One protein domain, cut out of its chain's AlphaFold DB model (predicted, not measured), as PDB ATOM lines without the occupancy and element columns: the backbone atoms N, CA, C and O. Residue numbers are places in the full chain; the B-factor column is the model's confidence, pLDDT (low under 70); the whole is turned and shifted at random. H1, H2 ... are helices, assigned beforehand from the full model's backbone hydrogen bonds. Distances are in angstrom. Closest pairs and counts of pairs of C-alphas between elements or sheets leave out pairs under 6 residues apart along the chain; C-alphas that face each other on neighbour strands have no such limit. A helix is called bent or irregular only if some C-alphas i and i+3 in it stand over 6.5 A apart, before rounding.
ATOM      1  N   VAL A 468      20.939   3.304 114.028       89.62
ATOM      2  CA  VAL A 468      20.023   4.394 113.650       89.62
ATOM      3  C   VAL A 468      19.385   4.124 112.285       89.62
ATOM      4  O   VAL A 468      18.164   4.200 112.165       89.62
ATOM      5  N   GLU A 469      20.180   3.776 111.273       89.44
ATOM      6  CA  GLU A 469      19.674   3.511 109.922       89.44
ATOM      7  C   GLU A 469      18.735   2.299 109.870       89.44
ATOM      8  O   GLU A 469      17.682   2.359 109.231       89.44
ATOM      9  N   LEU A 470      19.060   1.224 110.591       90.69
ATOM     10  CA  LEU A 470      18.187   0.059 110.710       90.69
ATOM     11  C   LEU A 470      16.865   0.418 111.387       90.69
ATOM     12  O   LEU A 470      15.812   0.068 110.863       90.69
ATOM     13  N   ILE A 471      16.891   1.156 112.501       92.75
ATOM     14  CA  ILE A 471      15.670   1.618 113.176       92.75
ATOM     15  C   ILE A 471      14.821   2.478 112.242       92.75
ATOM     16  O   ILE A 471      13.610   2.280 112.172       92.75
ATOM     17  N   GLN A 472      15.442   3.390 111.491       91.62
ATOM     18  CA  GLN A 472      14.737   4.245 110.539       91.62
ATOM     19  C   GLN A 472      14.028   3.439 109.445       91.62
ATOM     20  O   GLN A 472      12.843   3.660 109.216       91.62
ATOM     21  N   ARG A 473      14.726   2.486 108.817       90.50
ATOM     22  CA  ARG A 473      14.222   1.720 107.662       90.50
ATOM     23  C   ARG A 473      13.359   0.508 108.008       90.50
ATOM     24  O   ARG A 473      12.734  -0.071 107.128       90.50
ATOM     25  N   THR A 474      13.380   0.050 109.257       92.50
ATOM     26  CA  THR A 474      12.625  -1.150 109.655       92.50
ATOM     27  C   THR A 474      11.508  -0.828 110.633       92.50
ATOM     28  O   THR A 474      10.374  -1.238 110.411       92.50
ATOM     29  N   VAL A 475      11.799  -0.078 111.696       92.56
ATOM     30  CA  VAL A 475      10.840   0.182 112.776       92.56
ATOM     31  C   VAL A 475      10.052   1.459 112.513       92.56
ATOM     32  O   VAL A 475       8.825   1.445 112.522       92.56
ATOM     33  N   LEU A 476      10.744   2.578 112.274       92.94
ATOM     34  CA  LEU A 476      10.094   3.882 112.131       92.94
ATOM     35  C   LEU A 476       9.297   3.994 110.833       92.94
ATOM     36  O   LEU A 476       8.237   4.609 110.846       92.94
ATOM     37  N   GLU A 477       9.768   3.398 109.737       91.12
ATOM     38  CA  GLU A 477       9.033   3.378 108.468       91.12
ATOM     39  C   GLU A 477       7.654   2.714 108.615       91.12
ATOM     40  O   GLU A 477       6.649   3.293 108.199       91.12
ATOM     41  N   ASP A 478       7.581   1.568 109.298       91.94
ATOM     42  CA  ASP A 478       6.315   0.875 109.568       91.94
ATOM     43  C   ASP A 478       5.416   1.685 110.493       91.94
ATOM     44  O   ASP A 478       4.245   1.885 110.189       91.94
ATOM     45  N   LEU A 479       5.967   2.212 111.592       93.69
ATOM     46  CA  LEU A 479       5.201   3.040 112.525       93.69
ATOM     47  C   LEU A 479       4.631   4.285 111.839       93.69
ATOM     48  O   LEU A 479       3.489   4.657 112.093       93.69
ATOM     49  N   LEU A 480       5.393   4.929 110.953       92.25
ATOM     50  CA  LEU A 480       4.917   6.082 110.194       92.25
ATOM     51  C   LEU A 480       3.866   5.682 109.155       92.25
ATOM     52  O   LEU A 480       2.869   6.386 109.006       92.25
ATOM     53  N   SER A 481       4.047   4.553 108.468       92.19
ATOM     54  CA  SER A 481       3.045   4.009 107.545       92.19
ATOM     55  C   SER A 481       1.723   3.716 108.265       92.19
ATOM     56  O   SER A 481       0.666   4.209 107.858       92.19
ATOM     57  N   ASP A 482       1.786   3.017 109.401       92.19
ATOM     58  CA  ASP A 482       0.640   2.710 110.260       92.19
ATOM     59  C   ASP A 482      -0.017   3.980 110.798       92.19
ATOM     60  O   ASP A 482      -1.248   4.085 110.833       92.19
ATOM     61  N   TYR A 483       0.791   4.970 111.183       93.69
ATOM     62  CA  TYR A 483       0.316   6.279 111.603       93.69
ATOM     63  C   TYR A 483      -0.508   6.939 110.494       93.69
ATOM     64  O   TYR A 483      -1.669   7.280 110.718       93.69
ATOM     65  N   TYR A 484       0.038   7.079 109.283       90.12
ATOM     66  CA  TYR A 484      -0.682   7.709 108.176       90.12
ATOM     67  C   TYR A 484      -1.924   6.912 107.759       90.12
ATOM     68  O   TYR A 484      -2.951   7.517 107.445       90.12
ATOM     69  N   ALA A 485      -1.882   5.579 107.814       89.25
ATOM     70  CA  ALA A 485      -3.043   4.733 107.557       89.25
ATOM     71  C   ALA A 485      -4.148   4.932 108.612       89.25
ATOM     72  O   ALA A 485      -5.324   5.056 108.261       89.25
ATOM     73  N   ALA A 486      -3.791   5.007 109.897       88.62
ATOM     74  CA  ALA A 486      -4.730   5.277 110.985       88.62
ATOM     75  C   ALA A 486      -5.321   6.690 110.881       88.62
ATOM     76  O   ALA A 486      -6.537   6.860 110.982       88.62
ATOM     77  N   VAL A 487      -4.485   7.689 110.586       87.19
ATOM     78  CA  VAL A 487      -4.932   9.057 110.310       87.19
ATOM     79  C   VAL A 487      -5.884   9.084 109.115       87.19
ATOM     80  O   VAL A 487      -6.935   9.706 109.213       87.19
ATOM     81  N   SER A 488      -5.583   8.368 108.025       83.56
ATOM     82  CA  SER A 488      -6.448   8.287 106.840       83.56
ATOM     83  C   SER A 488      -7.842   7.740 107.168       83.56
ATOM     84  O   SER A 488      -8.832   8.227 106.626       83.56
ATOM     85  N   LYS A 489      -7.935   6.750 108.065       83.62
ATOM     86  CA  LYS A 489      -9.215   6.177 108.518       83.62
ATOM     87  C   LYS A 489     -10.026   7.164 109.355       83.62
ATOM     88  O   LYS A 489     -11.247   7.169 109.255       83.62
ATOM     89  N   LEU A 490      -9.366   8.033 110.124       77.31
ATOM     90  CA  LEU A 490     -10.040   9.122 110.839       77.31
ATOM     91  C   LEU A 490     -10.633  10.176 109.892       77.31
ATOM     92  O   LEU A 490     -11.588  10.844 110.271       77.31
ATOM     93  N   ILE A 491     -10.099  10.315 108.669       69.94
ATOM     94  CA  ILE A 491     -10.608  11.247 107.638       69.94
ATOM     95  C   ILE A 491     -11.847  10.699 106.928       69.94
ATOM     96  O   ILE A 491     -12.515  11.452 106.225       69.94
ATOM     97  N   ASP A 492     -12.186   9.423 107.092       66.19
ATOM     98  CA  ASP A 492     -13.371   8.852 106.465       66.19
ATOM     99  C   ASP A 492     -14.563   8.860 107.446       66.19
ATOM    100  O   ASP A 492     -14.629   8.028 108.359       66.19
ATOM    101  N   PRO A 493     -15.534   9.782 107.281       53.69
ATOM    102  CA  PRO A 493     -16.675   9.906 108.187       53.69
ATOM    103  C   PRO A 493     -17.603   8.683 108.155       53.69
ATOM    104  O   PRO A 493     -18.424   8.522 109.057       53.69
ATOM    105  N   THR A 494     -17.481   7.808 107.150       57.00
ATOM    106  CA  THR A 494     -18.289   6.583 107.039       57.00
ATOM    107  C   THR A 494     -17.728   5.410 107.853       57.00
ATOM    108  O   THR A 494     -18.453   4.460 108.136       57.00
ATOM    109  N   ASN A 495     -16.474   5.506 108.314       55.59
ATOM    110  CA  ASN A 495     -15.716   4.431 108.970       55.59
ATOM    111  C   ASN A 495     -15.579   4.592 110.501       55.59
ATOM    112  O   ASN A 495     -14.730   3.958 111.129       55.59
ATOM    113  N   SER A 496     -16.412   5.426 111.137       57.28
ATOM    114  CA  SER A 496     -16.201   5.889 112.523       57.28
ATOM    115  C   SER A 496     -16.853   5.126 113.705       57.28
ATOM    116  O   SER A 496     -16.858   5.698 114.800       57.28
ATOM    117  N   PRO A 497     -17.357   3.868 113.629       58.59
ATOM    118  CA  PRO A 497     -17.814   3.198 114.852       58.59
ATOM    119  C   PRO A 497     -16.677   2.915 115.862       58.59
ATOM    120  O   PRO A 497     -16.962   2.791 117.048       58.59
ATOM    121  N   ASN A 498     -15.401   2.935 115.442       81.75
ATOM    122  CA  ASN A 498     -14.244   2.575 116.286       81.75
ATOM    123  C   ASN A 498     -13.259   3.738 116.549       81.75
ATOM    124  O   ASN A 498     -12.046   3.534 116.607       81.75
ATOM    125  N   LEU A 499     -13.746   4.979 116.698       84.38
ATOM    126  CA  LEU A 499     -12.889   6.160 116.921       84.38
ATOM    127  C   LEU A 499     -11.911   5.990 118.099       84.38
ATOM    128  O   LEU A 499     -10.744   6.359 117.985       84.38
ATOM    129  N   LEU A 500     -12.373   5.435 119.224       88.69
ATOM    130  CA  LEU A 500     -11.529   5.248 120.409       88.69
ATOM    131  C   LEU A 500     -10.428   4.212 120.171       88.69
ATOM    132  O   LEU A 500      -9.293   4.461 120.561       88.69
ATOM    133  N   ASP A 501     -10.718   3.119 119.464       89.56
ATOM    134  CA  ASP A 501      -9.709   2.107 119.127       89.56
ATOM    135  C   ASP A 501      -8.659   2.669 118.162       89.56
ATOM    136  O   ASP A 501      -7.463   2.411 118.305       89.56
ATOM    137  N   LEU A 502      -9.083   3.488 117.190       88.88
ATOM    138  CA  LEU A 502      -8.170   4.179 116.276       88.88
ATOM    139  C   LEU A 502      -7.258   5.156 117.024       88.88
ATOM    140  O   LEU A 502      -6.050   5.172 116.784       88.88
ATOM    141  N   LEU A 503      -7.812   5.946 117.944       91.06
ATOM    142  CA  LEU A 503      -7.033   6.869 118.769       91.06
ATOM    143  C   LEU A 503      -6.120   6.125 119.749       91.06
ATOM    144  O   LEU A 503      -4.973   6.525 119.915       91.06
ATOM    145  N   GLY A 504      -6.572   5.010 120.327       91.12
ATOM    146  CA  GLY A 504      -5.741   4.113 121.129       91.12
ATOM    147  C   GLY A 504      -4.549   3.586 120.328       91.12
ATOM    148  O   GLY A 504      -3.403   3.709 120.760       91.12
ATOM    149  N   ASN A 505      -4.777   3.121 119.099       91.81
ATOM    150  CA  ASN A 505      -3.693   2.718 118.202       91.81
ATOM    151  C   ASN A 505      -2.733   3.875 117.886       91.81
ATOM    152  O   ASN A 505      -1.520   3.679 117.912       91.81
ATOM    153  N   LEU A 506      -3.244   5.089 117.660       93.00
ATOM    154  CA  LEU A 506      -2.407   6.274 117.451       93.00
ATOM    155  C   LEU A 506      -1.577   6.636 118.688       93.00
ATOM    156  O   LEU A 506      -0.395   6.931 118.530       93.00
ATOM    157  N   THR A 507      -2.128   6.555 119.908       93.12
ATOM    158  CA  THR A 507      -1.337   6.781 121.137       93.12
ATOM    159  C   THR A 507      -0.148   5.824 121.217       93.12
ATOM    160  O   THR A 507       0.977   6.245 121.503       93.12
ATOM    161  N   ARG A 508      -0.360   4.547 120.879       93.81
ATOM    162  CA  ARG A 508       0.705   3.544 120.809       93.81
ATOM    163  C   ARG A 508       1.732   3.905 119.737       93.81
ATOM    164  O   ARG A 508       2.910   4.026 120.043       93.81
ATOM    165  N   ILE A 509       1.307   4.172 118.505       94.94
ATOM    166  CA  ILE A 509       2.224   4.473 117.395       94.94
ATOM    167  C   ILE A 509       3.065   5.734 117.665       94.94
ATOM    168  O   ILE A 509       4.283   5.721 117.472       94.94
ATOM    169  N   VAL A 510       2.444   6.813 118.152       95.44
ATOM    170  CA  VAL A 510       3.132   8.080 118.453       95.44
ATOM    171  C   VAL A 510       4.130   7.903 119.598       95.44
ATOM    172  O   VAL A 510       5.279   8.335 119.485       95.44
ATOM    173  N   SER A 511       3.740   7.224 120.681       94.38
ATOM    174  CA  SER A 511       4.653   6.946 121.799       94.38
ATOM    175  C   SER A 511       5.800   6.011 121.407       94.38
ATOM    176  O   SER A 511       6.933   6.236 121.827       94.38
ATOM    177  N   HIS A 512       5.557   5.018 120.548       94.69
ATOM    178  CA  HIS A 512       6.610   4.139 120.040       94.69
ATOM    179  C   HIS A 512       7.593   4.894 119.143       94.69
ATOM    180  O   HIS A 512       8.807   4.754 119.290       94.69
ATOM    181  N   THR A 513       7.083   5.761 118.267       95.00
ATOM    182  CA  THR A 513       7.907   6.649 117.433       95.00
ATOM    183  C   THR A 513       8.792   7.538 118.311       95.00
ATOM    184  O   THR A 513      10.000   7.638 118.085       95.00
ATOM    185  N   PHE A 514       8.214   8.125 119.366       93.94
ATOM    186  CA  PHE A 514       8.941   8.920 120.355       93.94
ATOM    187  C   PHE A 514      10.049   8.115 121.046       93.94
ATOM    188  O   PHE A 514      11.185   8.584 121.138       93.94
ATOM    189  N   TYR A 515       9.736   6.901 121.502       93.19
ATOM    190  CA  TYR A 515      10.671   6.013 122.188       93.19
ATOM    191  C   TYR A 515      11.871   5.646 121.311       93.19
ATOM    192  O   TYR A 515      13.024   5.829 121.713       93.19
ATOM    193  N   TYR A 516      11.622   5.161 120.091       92.62
ATOM    194  CA  TYR A 516      12.693   4.695 119.213       92.62
ATOM    195  C   TYR A 516      13.584   5.833 118.727       92.62
ATOM    196  O   TYR A 516      14.800   5.671 118.688       92.62
ATOM    197  N   LEU A 517      13.028   7.014 118.444       91.81
ATOM    198  CA  LEU A 517      13.849   8.185 118.131       91.81
ATOM    199  C   LEU A 517      14.657   8.663 119.348       91.81
ATOM    200  O   LEU A 517      15.811   9.074 119.203       91.81
ATOM    201  N   SER A 518      14.078   8.597 120.551       91.00
ATOM    202  CA  SER A 518      14.743   9.053 121.783       91.00
ATOM    203  C   SER A 518      15.912   8.160 122.157       91.00
ATOM    204  O   SER A 518      16.963   8.661 122.566       91.00
ATOM    205  N   THR A 519      15.739   6.849 121.992       88.06
ATOM    206  CA  THR A 519      16.787   5.865 122.256       88.06
ATOM    207  C   THR A 519      17.839   5.885 121.151       88.06
ATOM    208  O   THR A 519      19.010   6.084 121.467       88.06
ATOM    209  N   ALA A 520      17.439   5.817 119.875       88.31
ATOM    210  CA  ALA A 520      18.374   5.781 118.750       88.31
ATOM    211  C   ALA A 520      19.209   7.065 118.616       88.31
ATOM    212  O   ALA A 520      20.403   7.002 118.350       88.31
ATOM    213  N   GLY A 521      18.610   8.237 118.831       89.06
ATOM    214  CA  GLY A 521      19.334   9.505 118.762       89.06
ATOM    215  C   GLY A 521      19.888   9.848 117.374       89.06
ATOM    216  O   GLY A 521      21.093  10.053 117.254       89.06
ATOM    217  N   PRO A 522      19.045   9.950 116.328       86.62
ATOM    218  CA  PRO A 522      19.501  10.175 114.953       86.62
ATOM    219  C   PRO A 522      20.238  11.501 114.724       86.62
ATOM    220  O   PRO A 522      20.968  11.637 113.744       86.62
ATOM    221  N   PHE A 523      20.052  12.494 115.597       83.06
ATOM    222  CA  PHE A 523      20.681  13.803 115.456       83.06
ATOM    223  C   PHE A 523      21.911  13.934 116.353       83.06
ATOM    224  O   PHE A 523      21.827  13.732 117.565       83.06
ATOM    225  N   HIS A 524      23.025  14.408 115.786       76.62
ATOM    226  CA  HIS A 524      24.237  14.722 116.554       76.62
ATOM    227  C   HIS A 524      23.989  15.726 117.692       76.62
ATOM    228  O   HIS A 524      24.670  15.683 118.715       76.62
ATOM    229  N   ARG A 525      23.042  16.657 117.515       82.12
ATOM    230  CA  ARG A 525      22.641  17.657 118.515       82.12
ATOM    231  C   ARG A 525      21.142  17.916 118.431       82.12
ATOM    232  O   ARG A 525      20.550  17.796 117.366       82.12
ATOM    233  N   GLY A 526      20.541  18.310 119.554       86.12
ATOM    234  CA  GLY A 526      19.135  18.731 119.594       86.12
ATOM    235  C   GLY A 526      18.110  17.595 119.518       86.12
ATOM    236  O   GLY A 526      16.924  17.879 119.384       86.12
ATOM    237  N   ASN A 527      18.539  16.334 119.652       86.62
ATOM    238  CA  ASN A 527      17.653  15.171 119.594       86.62
ATOM    239  C   ASN A 527      16.424  15.281 120.523       86.62
ATOM    240  O   ASN A 527      15.314  15.110 120.025       86.62
ATOM    241  N   PRO A 528      16.557  15.656 121.816       86.88
ATOM    242  CA  PRO A 528      15.391  15.780 122.693       86.88
ATOM    243  C   PRO A 528      14.352  16.781 122.176       86.88
ATOM    244  O   PRO A 528      13.162  16.485 122.146       86.88
ATOM    245  N   ILE A 529      14.803  17.948 121.708       88.25
ATOM    246  CA  ILE A 529      13.916  19.014 121.225       88.25
ATOM    247  C   ILE A 529      13.183  18.562 119.960       88.25
ATOM    248  O   ILE A 529      11.965  18.699 119.878       88.25
ATOM    249  N   ALA A 530      13.909  17.990 118.993       89.19
ATOM    250  CA  ALA A 530      13.329  17.543 117.728       89.19
ATOM    251  C   ALA A 530      12.216  16.505 117.940       89.19
ATOM    252  O   ALA A 530      11.158  16.588 117.317       89.19
ATOM    253  N   ILE A 531      12.424  15.562 118.857       91.12
ATOM    254  CA  ILE A 531      11.475  14.474 119.104       91.12
ATOM    255  C   ILE A 531      10.255  14.968 119.886       91.12
ATOM    256  O   ILE A 531       9.132  14.571 119.580       91.12
ATOM    257  N   ILE A 532      10.442  15.876 120.851       90.44
ATOM    258  CA  ILE A 532       9.324  16.528 121.546       90.44
ATOM    259  C   ILE A 532       8.437  17.273 120.545       90.44
ATOM    260  O   ILE A 532       7.213  17.143 120.598       90.44
ATOM    261  N   ILE A 533       9.043  18.023 119.621       90.50
ATOM    262  CA  ILE A 533       8.306  18.734 118.575       90.50
ATOM    263  C   ILE A 533       7.565  17.737 117.679       90.50
ATOM    264  O   ILE A 533       6.370  17.914 117.453       90.50
ATOM    265  N   LEU A 534       8.230  16.667 117.228       91.94
ATOM    266  CA  LEU A 534       7.608  15.634 116.395       91.94
ATOM    267  C   LEU A 534       6.403  14.976 117.084       91.94
ATOM    268  O   LEU A 534       5.356  14.835 116.462       91.94
ATOM    269  N   HIS A 535       6.513  14.632 118.369       93.75
ATOM    270  CA  HIS A 535       5.404  14.063 119.140       93.75
ATOM    271  C   HIS A 535       4.159  14.951 119.101       93.75
ATOM    272  O   HIS A 535       3.066  14.484 118.787       93.75
ATOM    273  N   HIS A 536       4.320  16.245 119.377       90.75
ATOM    274  CA  HIS A 536       3.201  17.187 119.360       90.75
ATOM    275  C   HIS A 536       2.687  17.424 117.934       90.75
ATOM    276  O   HIS A 536       1.481  17.535 117.725       90.75
ATOM    277  N   ALA A 537       3.586  17.462 116.951       89.38
ATOM    278  CA  ALA A 537       3.262  17.606 115.537       89.38
ATOM    279  C   ALA A 537       2.382  16.461 115.011       89.38
ATOM    280  O   ALA A 537       1.403  16.720 114.311       89.38
ATOM    281  N   MET A 538       2.673  15.215 115.398       92.38
ATOM    282  CA  MET A 538       1.836  14.062 115.053       92.38
ATOM    283  C   MET A 538       0.415  14.228 115.618       92.38
ATOM    284  O   MET A 538      -0.568  14.118 114.897       92.38
ATOM    285  N   TRP A 539       0.268  14.625 116.880       90.69
ATOM    286  CA  TRP A 539      -1.065  14.879 117.439       90.69
ATOM    287  C   TRP A 539      -1.799  16.053 116.779       90.69
ATOM    288  O   TRP A 539      -2.984  15.943 116.468       90.69
ATOM    289  N   MET A 540      -1.104  17.157 116.502       84.88
ATOM    290  CA  MET A 540      -1.697  18.315 115.822       84.88
ATOM    291  C   MET A 540      -2.169  17.998 114.403       84.88
ATOM    292  O   MET A 540      -3.154  18.577 113.940       84.88
ATOM    293  N   ARG A 541      -1.528  17.047 113.713       84.56
ATOM    294  CA  ARG A 541      -1.966  16.620 112.379       84.56
ATOM    295  C   ARG A 541      -3.419  16.148 112.385       84.56
ATOM    296  O   ARG A 541      -4.131  16.428 111.422       84.56
ATOM    297  N   LEU A 542      -3.883  15.517 113.465       80.50
ATOM    298  CA  LEU A 542      -5.273  15.062 113.590       80.50
ATOM    299  C   LEU A 542      -6.283  16.212 113.473       80.50
ATOM    300  O   LEU A 542      -7.378  16.017 112.951       80.50
ATOM    301  N   ALA A 543      -5.912  17.423 113.890       68.81
ATOM    302  CA  ALA A 543      -6.754  18.600 113.730       68.81
ATOM    303  C   ALA A 543      -6.733  19.157 112.301       68.81
ATOM    304  O   ALA A 543      -7.778  19.507 111.758       68.81
ATOM    305  N   SER A 544      -5.563  19.173 111.651       66.00
ATOM    306  CA  SER A 544      -5.449  19.604 110.245       66.00
ATOM    307  C   SER A 544      -6.233  18.701 109.282       66.00
ATOM    308  O   SER A 544      -6.699  19.122 108.230       66.00
ATOM    309  N   VAL A 545      -6.427  17.439 109.659       63.53
ATOM    310  CA  VAL A 545      -7.235  16.474 108.915       63.53
ATOM    311  C   VAL A 545      -8.709  16.893 108.840       63.53
ATOM    312  O   VAL A 545      -9.347  16.676 107.809       63.53
ATOM    313  N   GLN A 546      -9.228  17.575 109.867       56.66
ATOM    314  CA  GLN A 546     -10.589  18.116 109.861       56.66
ATOM    315  C   GLN A 546     -10.755  19.351 108.960       56.66
ATOM    316  O   GLN A 546     -11.876  19.656 108.556       56.66
ATOM    317  N   GLU A 547      -9.683  20.049 108.566       51.88
ATOM    318  CA  GLU A 547      -9.792  21.151 107.590       51.88
ATOM    319  C   GLU A 547     -10.325  20.678 106.235       51.88
ATOM    320  O   GLU A 547     -11.063  21.411 105.576       51.88
ATOM    321  N   LYS A 548     -10.048  19.421 105.854       50.25
ATOM    322  CA  LYS A 548     -10.635  18.812 104.651       50.25
ATOM    323  C   LYS A 548     -12.140  18.558 104.780       50.25
ATOM    324  O   LYS A 548     -12.805  18.397 103.762       50.25
ATOM    325  N   TRP A 549     -12.684  18.522 105.999       49.12
ATOM    326  CA  TRP A 549     -14.104  18.255 106.252       49.12
ATOM    327  C   TRP A 549     -14.968  19.516 106.229       49.12
ATOM    328  O   TRP A 549     -16.157  19.405 105.937       49.12
ATOM    329  N   LYS A 550     -14.391  20.695 106.501       47.62
ATOM    330  CA  LYS A 550     -14.969  22.032 106.265       47.62
ATOM    331  C   LYS A 550     -13.895  23.086 106.553       47.62
ATOM    332  O   LYS A 550     -13.487  23.235 107.700       47.62
ATOM    333  N   ALA A 551     -13.495  23.855 105.540       47.56
ATOM    334  CA  ALA A 551     -12.613  25.016 105.678       47.56
ATOM    335  C   ALA A 551     -13.273  26.102 106.552       47.56
ATOM    336  O   ALA A 551     -13.915  27.024 106.053       47.56
ATOM    337  N   SER A 552     -13.188  25.965 107.874       52.03
ATOM    338  CA  SER A 552     -13.794  26.891 108.828       52.03
ATOM    339  C   SER A 552     -12.876  27.098 110.029       52.03
ATOM    340  O   SER A 552     -12.098  26.219 110.389       52.03
ATOM    341  N   ALA A 553     -12.996  28.253 110.690       53.47
ATOM    342  CA  ALA A 553     -12.232  28.615 111.889       53.47
ATOM    343  C   ALA A 553     -12.287  27.567 113.029       53.47
ATOM    344  O   ALA A 553     -11.450  27.594 113.931       53.47
ATOM    345  N   ARG A 554     -13.233  26.615 112.975       57.97
ATOM    346  CA  ARG A 554     -13.354  25.501 113.926       57.97
ATOM    347  C   ARG A 554     -12.161  24.543 113.898       57.97
ATOM    348  O   ARG A 554     -11.799  24.021 114.946       57.97
ATOM    349  N   SER A 555     -11.481  24.384 112.763       58.03
ATOM    350  CA  SER A 555     -10.354  23.446 112.652       58.03
ATOM    351  C   SER A 555      -9.106  23.906 113.415       58.03
ATOM    352  O   SER A 555      -8.423  23.092 114.035       58.03
ATOM    353  N   ARG A 556      -8.847  25.223 113.487       61.75
ATOM    354  CA  ARG A 556      -7.773  25.770 114.343       61.75
ATOM    355  C   ARG A 556      -8.067  25.560 115.828       61.75
ATOM    356  O   ARG A 556      -7.153  25.301 116.609       61.75
ATOM    357  N   MET A 557      -9.342  25.637 116.218       62.94
ATOM    358  CA  MET A 557      -9.752  25.329 117.589       62.94
ATOM    359  C   MET A 557      -9.568  23.844 117.906       62.94
ATOM    360  O   MET A 557      -9.074  23.532 118.984       62.94
ATOM    361  N   ALA A 558      -9.844  22.946 116.953       69.88
ATOM    362  CA  ALA A 558      -9.592  21.511 117.109       69.88
ATOM    363  C   ALA A 558      -8.130  21.223 117.489       69.88
ATOM    364  O   ALA A 558      -7.870  20.479 118.431       69.88
ATOM    365  N   GLY A 559      -7.168  21.870 116.817       74.62
ATOM    366  CA  GLY A 559      -5.736  21.698 117.103       74.62
ATOM    367  C   GLY A 559      -5.360  22.138 118.509       74.62
ATOM    368  O   GLY A 559      -4.651  21.423 119.219       74.62
ATOM    369  N   LYS A 560      -5.899  23.280 118.947       81.12
ATOM    370  CA  LYS A 560      -5.696  23.792 120.305       81.12
ATOM    371  C   LYS A 560      -6.298  22.863 121.363       81.12
ATOM    372  O   LYS A 560      -5.656  22.632 122.385       81.12
ATOM    373  N   GLU A 561      -7.490  22.315 121.131       85.06
ATOM    374  CA  GLU A 561      -8.120  21.376 122.070       85.06
ATOM    375  C   GLU A 561      -7.388  20.026 122.126       85.06
ATOM    376  O   GLU A 561      -7.184  19.492 123.213       85.06
ATOM    377  N   VAL A 562      -6.908  19.504 120.991       86.56
ATOM    378  CA  VAL A 562      -6.082  18.282 120.969       86.56
ATOM    379  C   VAL A 562      -4.774  18.492 121.733       86.56
ATOM    380  O   VAL A 562      -4.400  17.648 122.545       86.56
ATOM    381  N   LEU A 563      -4.098  19.629 121.539       85.81
ATOM    382  CA  LEU A 563      -2.885  19.957 122.295       85.81
ATOM    383  C   LEU A 563      -3.140  20.046 123.801       85.81
ATOM    384  O   LEU A 563      -2.304  19.599 124.583       85.81
ATOM    385  N   ARG A 564      -4.289  20.593 124.219       88.62
ATOM    386  CA  ARG A 564      -4.654  20.653 125.640       88.62
ATOM    387  C   ARG A 564      -4.717  19.265 126.263       88.62
ATOM    388  O   ARG A 564      -4.249  19.122 127.381       88.62
ATOM    389  N   CYS A 565      -5.195  18.256 125.533       91.25
ATOM    390  CA  CYS A 565      -5.254  16.881 126.025       91.25
ATOM    391  C   CYS A 565      -3.881  16.247 126.305       91.25
ATOM    392  O   CYS A 565      -3.804  15.339 127.126       91.25
ATOM    393  N   LEU A 566      -2.802  16.692 125.650       88.19
ATOM    394  CA  LEU A 566      -1.468  16.107 125.838       88.19
ATOM    395  C   LEU A 566      -0.803  16.527 127.151       88.19
ATOM    396  O   LEU A 566       0.092  15.829 127.618       88.19
ATOM    397  N   GLY A 567      -1.232  17.643 127.746       84.62
ATOM    398  CA  GLY A 567      -0.573  18.216 128.915       84.62
ATOM    399  C   GLY A 567       0.800  18.819 128.614       84.62
ATOM    400  O   GLY A 567       1.203  18.987 127.464       84.62
ATOM    401  N   LEU A 568       1.510  19.183 129.678       87.12
ATOM    402  CA  LEU A 568       2.897  19.649 129.616       87.12
ATOM    403  C   LEU A 568       3.821  18.553 130.136       87.12
ATOM    404  O   LEU A 568       3.394  17.683 130.878       87.12
ATOM    405  N   TRP A 569       5.107  18.599 129.808       86.75
ATOM    406  CA  TRP A 569       6.077  17.724 130.469       86.75
ATOM    407  C   TRP A 569       6.108  18.017 131.972       86.75
ATOM    408  O   TRP A 569       6.224  19.178 132.376       86.75
ATOM    409  N   ARG A 570       5.996  16.975 132.802       86.44
ATOM    410  CA  ARG A 570       6.010  17.110 134.259       86.44
ATOM    411  C   ARG A 570       7.324  17.734 134.711       86.44
ATOM    412  O   ARG A 570       8.391  17.401 134.194       86.44
ATOM    413  N   ASN A 571       7.273  18.616 135.705       83.81
ATOM    414  CA  ASN A 571       8.495  19.191 136.259       83.81
ATOM    415  C   ASN A 571       9.427  18.083 136.788       83.81
ATOM    416  O   ASN A 571       8.983  17.192 137.511       83.81
ATOM    417  N   GLY A 572      10.705  18.137 136.410       82.62
ATOM    418  CA  GLY A 572      11.699  17.106 136.724       82.62
ATOM    419  C   GLY A 572      11.652  15.858 135.833       82.62
ATOM    420  O   GLY A 572      12.522  15.004 135.983       82.62
ATOM    421  N   SER A 573      10.694  15.756 134.902       80.69
ATOM    422  CA  SER A 573      10.717  14.723 133.863       80.69
ATOM    423  C   SER A 573      11.652  15.129 132.726       80.69
ATOM    424  O   SER A 573      11.596  16.253 132.215       80.69
ATOM    425  N   TYR A 574      12.519  14.204 132.324       82.31
ATOM    426  CA  TYR A 574      13.405  14.359 131.172       82.31
ATOM    427  C   TYR A 574      13.033  13.275 130.164       82.31
ATOM    428  O   TYR A 574      13.499  12.143 130.282       82.31
ATOM    429  N   PRO A 575      12.186  13.587 129.169       76.38
ATOM    430  CA  PRO A 575      11.495  12.571 128.378       76.38
ATOM    431  C   PRO A 575      12.435  11.597 127.677       76.38
ATOM    432  O   PRO A 575      12.161  10.402 127.596       76.38
ATOM    433  N   THR A 576      13.574  12.098 127.197       76.75
ATOM    434  CA  THR A 576      14.587  11.255 126.569       76.75
ATOM    435  C   THR A 576      15.268  10.334 127.562       76.75
ATOM    436  O   THR A 576      15.515   9.190 127.209       76.75
ATOM    437  N   ASP A 577      15.548  10.793 128.780       77.69
ATOM    438  CA  ASP A 577      16.254  10.007 129.796       77.69
ATOM    439  C   ASP A 577      15.333   8.934 130.374       77.69
ATOM    440  O   ASP A 577      15.744   7.793 130.590       77.69
ATOM    441  N   GLU A 578      14.051   9.260 130.515       78.31
ATOM    442  CA  GLU A 578      13.028   8.295 130.895       78.31
ATOM    443  C   GLU A 578      12.868   7.195 129.839       78.31
ATOM    444  O   GLU A 578      12.791   6.023 130.207       78.31
ATOM    445  N   CYS A 579      12.949   7.518 128.539       78.38
ATOM    446  CA  CYS A 579      13.013   6.496 127.484       78.38
ATOM    447  C   CYS A 579      14.220   5.566 127.658       78.38
ATOM    448  O   CYS A 579      14.093   4.362 127.455       78.38
ATOM    449  N   LEU A 580      15.386   6.099 128.045       70.88
ATOM    450  CA  LEU A 580      16.595   5.286 128.229       70.88
ATOM    451  C   LEU A 580      16.493   4.320 129.415       70.88
ATOM    452  O   LEU A 580      17.218   3.327 129.454       70.88
ATOM    453  N   SER A 581      15.614   4.609 130.377       69.12
ATOM    454  CA  SER A 581      15.379   3.763 131.552       69.12
ATOM    455  C   SER A 581      14.409   2.604 131.294       69.12
ATOM    456  O   SER A 581      14.362   1.648 132.071       69.12
ATOM    457  N   VAL A 582      13.660   2.659 130.190       70.56
ATOM    458  CA  VAL A 582      12.678   1.645 129.806       70.56
ATOM    459  C   VAL A 582      13.303   0.693 128.788       70.56
ATOM    460  O   VAL A 582      13.714   1.112 127.711       70.56
ATOM    461  N   ARG A 583      13.381  -0.601 129.132       65.75
ATOM    462  CA  ARG A 583      14.064  -1.632 128.320       65.75
ATOM    463  C   ARG A 583      13.438  -1.852 126.948       65.75
ATOM    464  O   ARG A 583      14.164  -2.046 125.979       65.75
ATOM    465  N   ASP A 584      12.113  -1.854 126.914       68.06
ATOM    466  CA  ASP A 584      11.307  -2.140 125.738       68.06
ATOM    467  C   ASP A 584      10.085  -1.222 125.751       68.06
ATOM    468  O   ASP A 584       9.478  -0.992 126.800       68.06
ATOM    469  N   VAL A 585       9.730  -0.705 124.583       77.38
ATOM    470  CA  VAL A 585       8.549   0.127 124.395       77.38
ATOM    471  C   VAL A 585       7.270  -0.605 124.812       77.38
ATOM    472  O   VAL A 585       6.395   0.002 125.435       77.38
ATOM    473  N   GLU A 586       7.200  -1.920 124.559       74.88
ATOM    474  CA  GLU A 586       6.050  -2.757 124.916       74.88
ATOM    475  C   GLU A 586       5.927  -2.970 126.431       74.88
ATOM    476  O   GLU A 586       4.839  -3.241 126.936       74.88
ATOM    477  N   ALA A 587       7.001  -2.736 127.193       68.94
ATOM    478  CA  ALA A 587       7.017  -2.835 128.652       68.94
ATOM    479  C   ALA A 587       6.360  -1.627 129.357       68.94
ATOM    480  O   ALA A 587       6.731  -1.269 130.478       68.94
ATOM    481  N   GLY A 588       5.374  -0.991 128.717       79.19
ATOM    482  CA  GLY A 588       4.559   0.071 129.309       79.19
ATOM    483  C   GLY A 588       5.095   1.488 129.106       79.19
ATOM    484  O   GLY A 588       4.732   2.382 129.875       79.19
ATOM    485  N   PHE A 589       5.927   1.736 128.085       88.19
ATOM    486  CA  PHE A 589       6.389   3.100 127.810       88.19
ATOM    487  C   PHE A 589       5.221   4.040 127.488       88.19
ATOM    488  O   PHE A 589       5.180   5.151 128.006       88.19
ATOM    489  N   THR A 590       4.244   3.592 126.695       91.25
ATOM    490  CA  THR A 590       3.044   4.377 126.356       91.25
ATOM    491  C   THR A 590       2.260   4.796 127.602       91.25
ATOM    492  O   THR A 590       1.883   5.961 127.731       91.25
ATOM    493  N   GLU A 591       2.076   3.873 128.551       89.25
ATOM    494  CA  GLU A 591       1.434   4.139 129.846       89.25
ATOM    495  C   GLU A 591       2.243   5.130 130.683       89.25
ATOM    496  O   GLU A 591       1.689   6.061 131.267       89.25
ATOM    497  N   SER A 592       3.570   4.977 130.719       88.00
ATOM    498  CA  SER A 592       4.433   5.927 131.418       88.00
ATOM    499  C   SER A 592       4.334   7.313 130.786       88.00
ATOM    500  O   SER A 592       4.065   8.276 131.500       88.00
ATOM    501  N   LEU A 593       4.483   7.418 129.460       90.75
ATOM    502  CA  LEU A 593       4.471   8.681 128.722       90.75
ATOM    503  C   LEU A 593       3.216   9.497 129.032       90.75
ATOM    504  O   LEU A 593       3.332  10.648 129.444       90.75
ATOM    505  N   TYR A 594       2.039   8.886 128.896       90.88
ATOM    506  CA  TYR A 594       0.761   9.584 129.049       90.88
ATOM    507  C   TYR A 594       0.186   9.566 130.471       90.88
ATOM    508  O   TYR A 594      -0.747  10.314 130.747       90.88
ATOM    509  N   GLY A 595       0.708   8.739 131.381       86.50
ATOM    510  CA  GLY A 595       0.248   8.678 132.774       86.50
ATOM    511  C   GLY A 595       1.200   9.287 133.806       86.50
ATOM    512  O   GLY A 595       0.783   9.611 134.922       86.50
ATOM    513  N   LYS A 596       2.490   9.426 133.476       85.69
ATOM    514  CA  LYS A 596       3.543   9.833 134.422       85.69
ATOM    515  C   LYS A 596       4.447  10.948 133.906       85.69
ATOM    516  O   LYS A 596       4.786  11.820 134.704       85.69
ATOM    517  N   ILE A 597       4.853  10.905 132.637       87.12
ATOM    518  CA  ILE A 597       5.823  11.868 132.080       87.12
ATOM    519  C   ILE A 597       5.120  13.163 131.685       87.12
ATOM    520  O   ILE A 597       5.574  14.258 132.015       87.12
ATOM    521  N   LEU A 598       3.991  13.042 130.992       87.75
ATOM    522  CA  LEU A 598       3.132  14.169 130.675       87.75
ATOM    523  C   LEU A 598       2.201  14.448 131.856       87.75
ATOM    524  O   LEU A 598       1.542  13.560 132.396       87.75
ATOM    525  N   ASP A 599       2.187  15.705 132.275       88.12
ATOM    526  CA  ASP A 599       1.355  16.231 133.335       88.12
ATOM    527  C   ASP A 599       0.100  16.865 132.741       88.12
ATOM    528  O   ASP A 599       0.136  17.916 132.090       88.12
ATOM    529  N   HIS A 600      -1.028  16.199 132.971       89.44
ATOM    530  CA  HIS A 600      -2.343  16.683 132.596       89.44
ATOM    531  C   HIS A 600      -3.355  16.341 133.704       89.44
ATOM    532  O   HIS A 600      -3.371  15.206 134.182       89.44
ATOM    533  N   PRO A 601      -4.256  17.266 134.095       85.69
ATOM    534  CA  PRO A 601      -5.195  17.032 135.200       85.69
ATOM    535  C   PRO A 601      -6.103  15.809 135.004       85.69
ATOM    536  O   PRO A 601      -6.435  15.110 135.965       85.69
ATOM    537  N   SER A 602      -6.494  15.550 133.753       83.69
ATOM    538  CA  SER A 602      -7.503  14.540 133.404       83.69
ATOM    539  C   SER A 602      -6.961  13.363 132.592       83.69
ATOM    540  O   SER A 602      -7.688  12.400 132.385       83.69
ATOM    541  N   VAL A 603      -5.713  13.420 132.116       89.56
ATOM    542  CA  VAL A 603      -5.125  12.355 131.289       89.56
ATOM    543  C   VAL A 603      -4.104  11.633 132.149       89.56
ATOM    544  O   VAL A 603      -3.075  12.191 132.506       89.56
ATOM    545  N   LYS A 604      -4.468  10.416 132.559       89.94
ATOM    546  CA  LYS A 604      -3.670   9.561 133.455       89.94
ATOM    547  C   LYS A 604      -3.273   8.233 132.814       89.94
ATOM    548  O   LYS A 604      -2.622   7.419 133.456       89.94
ATOM    549  N   SER A 605      -3.734   7.998 131.589       92.06
ATOM    550  CA  SER A 605      -3.464   6.798 130.808       92.06
ATOM    551  C   SER A 605      -3.661   7.097 129.313       92.06
ATOM    552  O   SER A 605      -4.288   8.107 128.965       92.06
ATOM    553  N   PRO A 606      -3.178   6.228 128.413       91.56
ATOM    554  CA  PRO A 606      -3.400   6.329 126.975       91.56
ATOM    555  C   PRO A 606      -4.888   6.329 126.602       91.56
ATOM    556  O   PRO A 606      -5.294   7.059 125.701       91.56
ATOM    557  N   GLN A 607      -5.724   5.577 127.324       93.19
ATOM    558  CA  GLN A 607      -7.172   5.547 127.096       93.19
ATOM    559  C   GLN A 607      -7.807   6.901 127.429       93.19
ATOM    560  O   GLN A 607      -8.559   7.431 126.614       93.19
ATOM    561  N   HIS A 608      -7.437   7.525 128.554       94.06
ATOM    562  CA  HIS A 608      -7.914   8.873 128.877       94.06
ATOM    563  C   HIS A 608      -7.464   9.910 127.840       94.06
ATOM    564  O   HIS A 608      -8.211  10.840 127.531       94.06
ATOM    565  N   LEU A 609      -6.254   9.764 127.281       93.75
ATOM    566  CA  LEU A 609      -5.806  10.623 126.187       93.75
ATOM    567  C   LEU A 609      -6.690  10.433 124.950       93.75
ATOM    568  O   LEU A 609      -7.177  11.416 124.393       93.75
ATOM    569  N   ALA A 610      -6.934   9.185 124.545       92.44
ATOM    570  CA  ALA A 610      -7.800   8.864 123.415       92.44
ATOM    571  C   ALA A 610      -9.224   9.418 123.609       92.44
ATOM    572  O   ALA A 610      -9.782  10.005 122.685       92.44
ATOM    573  N   GLU A 611      -9.793   9.316 124.810       92.31
ATOM    574  CA  GLU A 611     -11.099   9.887 125.154       92.31
ATOM    575  C   GLU A 611     -11.109  11.418 125.090       92.31
ATOM    576  O   GLU A 611     -12.027  12.007 124.512       92.31
ATOM    577  N   CYS A 612     -10.080  12.071 125.641       92.50
ATOM    578  CA  CYS A 612      -9.948  13.526 125.594       92.50
ATOM    579  C   CYS A 612      -9.843  14.017 124.145       92.50
ATOM    580  O   CYS A 612     -10.575  14.923 123.742       92.50
ATOM    581  N   VAL A 613      -8.995  13.375 123.337       90.50
ATOM    582  CA  VAL A 613      -8.825  13.709 121.919       90.50
ATOM    583  C   VAL A 613     -10.105  13.422 121.135       90.50
ATOM    584  O   VAL A 613     -10.515  14.252 120.329       90.50
ATOM    585  N   ALA A 614     -10.803  12.316 121.401       88.50
ATOM    586  CA  ALA A 614     -12.098  12.035 120.785       88.50
ATOM    587  C   ALA A 614     -13.129  13.123 121.111       88.50
ATOM    588  O   ALA A 614     -13.876  13.556 120.234       88.50
ATOM    589  N   ALA A 615     -13.175  13.582 122.365       87.69
ATOM    590  CA  ALA A 615     -14.055  14.668 122.778       87.69
ATOM    591  C   ALA A 615     -13.676  15.996 122.106       87.69
ATOM    592  O   ALA A 615     -14.572  16.718 121.671       87.69
ATOM    593  N   ALA A 616     -12.381  16.298 121.982       86.44
ATOM    594  CA  ALA A 616     -11.887  17.471 121.266       86.44
ATOM    595  C   ALA A 616     -12.313  17.440 119.790       86.44
ATOM    596  O   ALA A 616     -12.938  18.387 119.322       86.44
ATOM    597  N   LEU A 617     -12.079  16.318 119.103       81.75
ATOM    598  CA  LEU A 617     -12.422  16.126 117.690       81.75
ATOM    599  C   LEU A 617     -13.934  16.138 117.417       81.75
ATOM    600  O   LEU A 617     -14.344  16.484 116.318       81.75
ATOM    601  N   ARG A 618     -14.773  15.736 118.382       80.69
ATOM    602  CA  ARG A 618     -16.245  15.787 118.251       80.69
ATOM    603  C   ARG A 618     -16.827  17.182 118.483       80.69
ATOM    604  O   ARG A 618     -17.961  17.431 118.080       80.69
ATOM    605  N   ARG A 619     -16.119  18.046 119.219       75.88
ATOM    606  CA  ARG A 619     -16.567  19.414 119.538       75.88
ATOM    607  C   ARG A 619     -16.232  20.410 118.429       75.88
ATOM    608  O   ARG A 619     -16.906  21.439 118.347       75.88
ATOM    609  N   SER A 620     -15.197  20.136 117.639       65.38
ATOM    610  CA  SER A 620     -14.804  20.909 116.458       65.38
ATOM    611  C   SER A 620     -15.652  20.571 115.236       65.38
ATOM    612  O   SER A 620     -15.973  21.532 114.491       65.38
TER     613      SER A 620
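What this domain is: This is residues 468 to 620 of the 620 residues of the protein "Hypothetical protein" of Alexandrium monilatum (UniProt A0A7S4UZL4). Three long helices, H1, H2 and H3, run up and down as a bundle with H2 at the core; H1 covers one side of H2, while the shorter H5, H6 and H7 cross H2 on the side away from H1. H4 folds back from H3 and runs beside H7. The 153 printed residues hold seven named helices, H1 to H7 in chain order, and no named strand; the class is all helix. The whole is compact, with a radius of gyration of the C-alphas of 15.3 A, and spans 41 by 35 by 27 A.

Where its parts are: H1, residues 468 to 490, begins at C-alpha 468 (20.023, 4.394, 113.650), is 30.6 A long and has a kink of 32 degrees near residue 475. H2, residues 496 to 520, is 35.1 A long, with a kink of 33 degrees near residue 503; it is irregular, C-alphas 497 and 500 being 8.6 A apart. H3, residues 527 to 547, is 30.5 A long, with a kink of 35 degrees near residue 539. H4, residues 554 to 566, spans 19.3 A. H5, residues 575 to 581, and H6, residues 589 to 597, are short. H7, residues 606 to 619, spans 20.0 A and ends at C-alpha 619 (-16.567, 19.414, 119.538).

How they stand to each other: H2 is the hub, touching five helices. H1 and H2 touch as a hairpin at a shallow tilt of 18 degrees, opposite ways; their closest C-alphas, of Val 468 and Ala 520, are 5.5 A apart. With residues 510 to 518 alone H2 touches H3, also a hairpin, at 20 degrees, a shallow tilt; the closest C-alphas are Phe 514 and Ile 531, 6.2 A. H5 and H6 touch H2 about perpendicular, at 74 and 87 degrees, the closest C-alphas being Ser 518 and Thr 576, 5.3 A, and Ser 511 and Thr 590, 5.5 A. H7 touches H2 at a steep tilt of 55 degrees, with Leu 503 and Ala 610 closest by C-alphas, 5.1 A. H4 touches H7 at a shallow tilt of 17 degrees, opposite ways, with the C-alphas of Val 562 and Val 613 closest at 5.4 A. H1 is apart from H4, H5, H6 and H7. Every O i to N i+4 pair is within hydrogen-bond range in H5 and H7; the counts are 16 of 19 in H1, 19 of 21 in H2, 13 of 17 in H3, 8 of 9 in H4 and 4 of 5 in H6.

The domain as a whole: The C-alphas of Ser 552 and Arg 583 are the farthest apart, 44.4 A. The printed part has no cut and no long link. Mean pLDDT of the printed part is 82.5; 28 residues are under 70, among them 491 to 497 and 543 to 558.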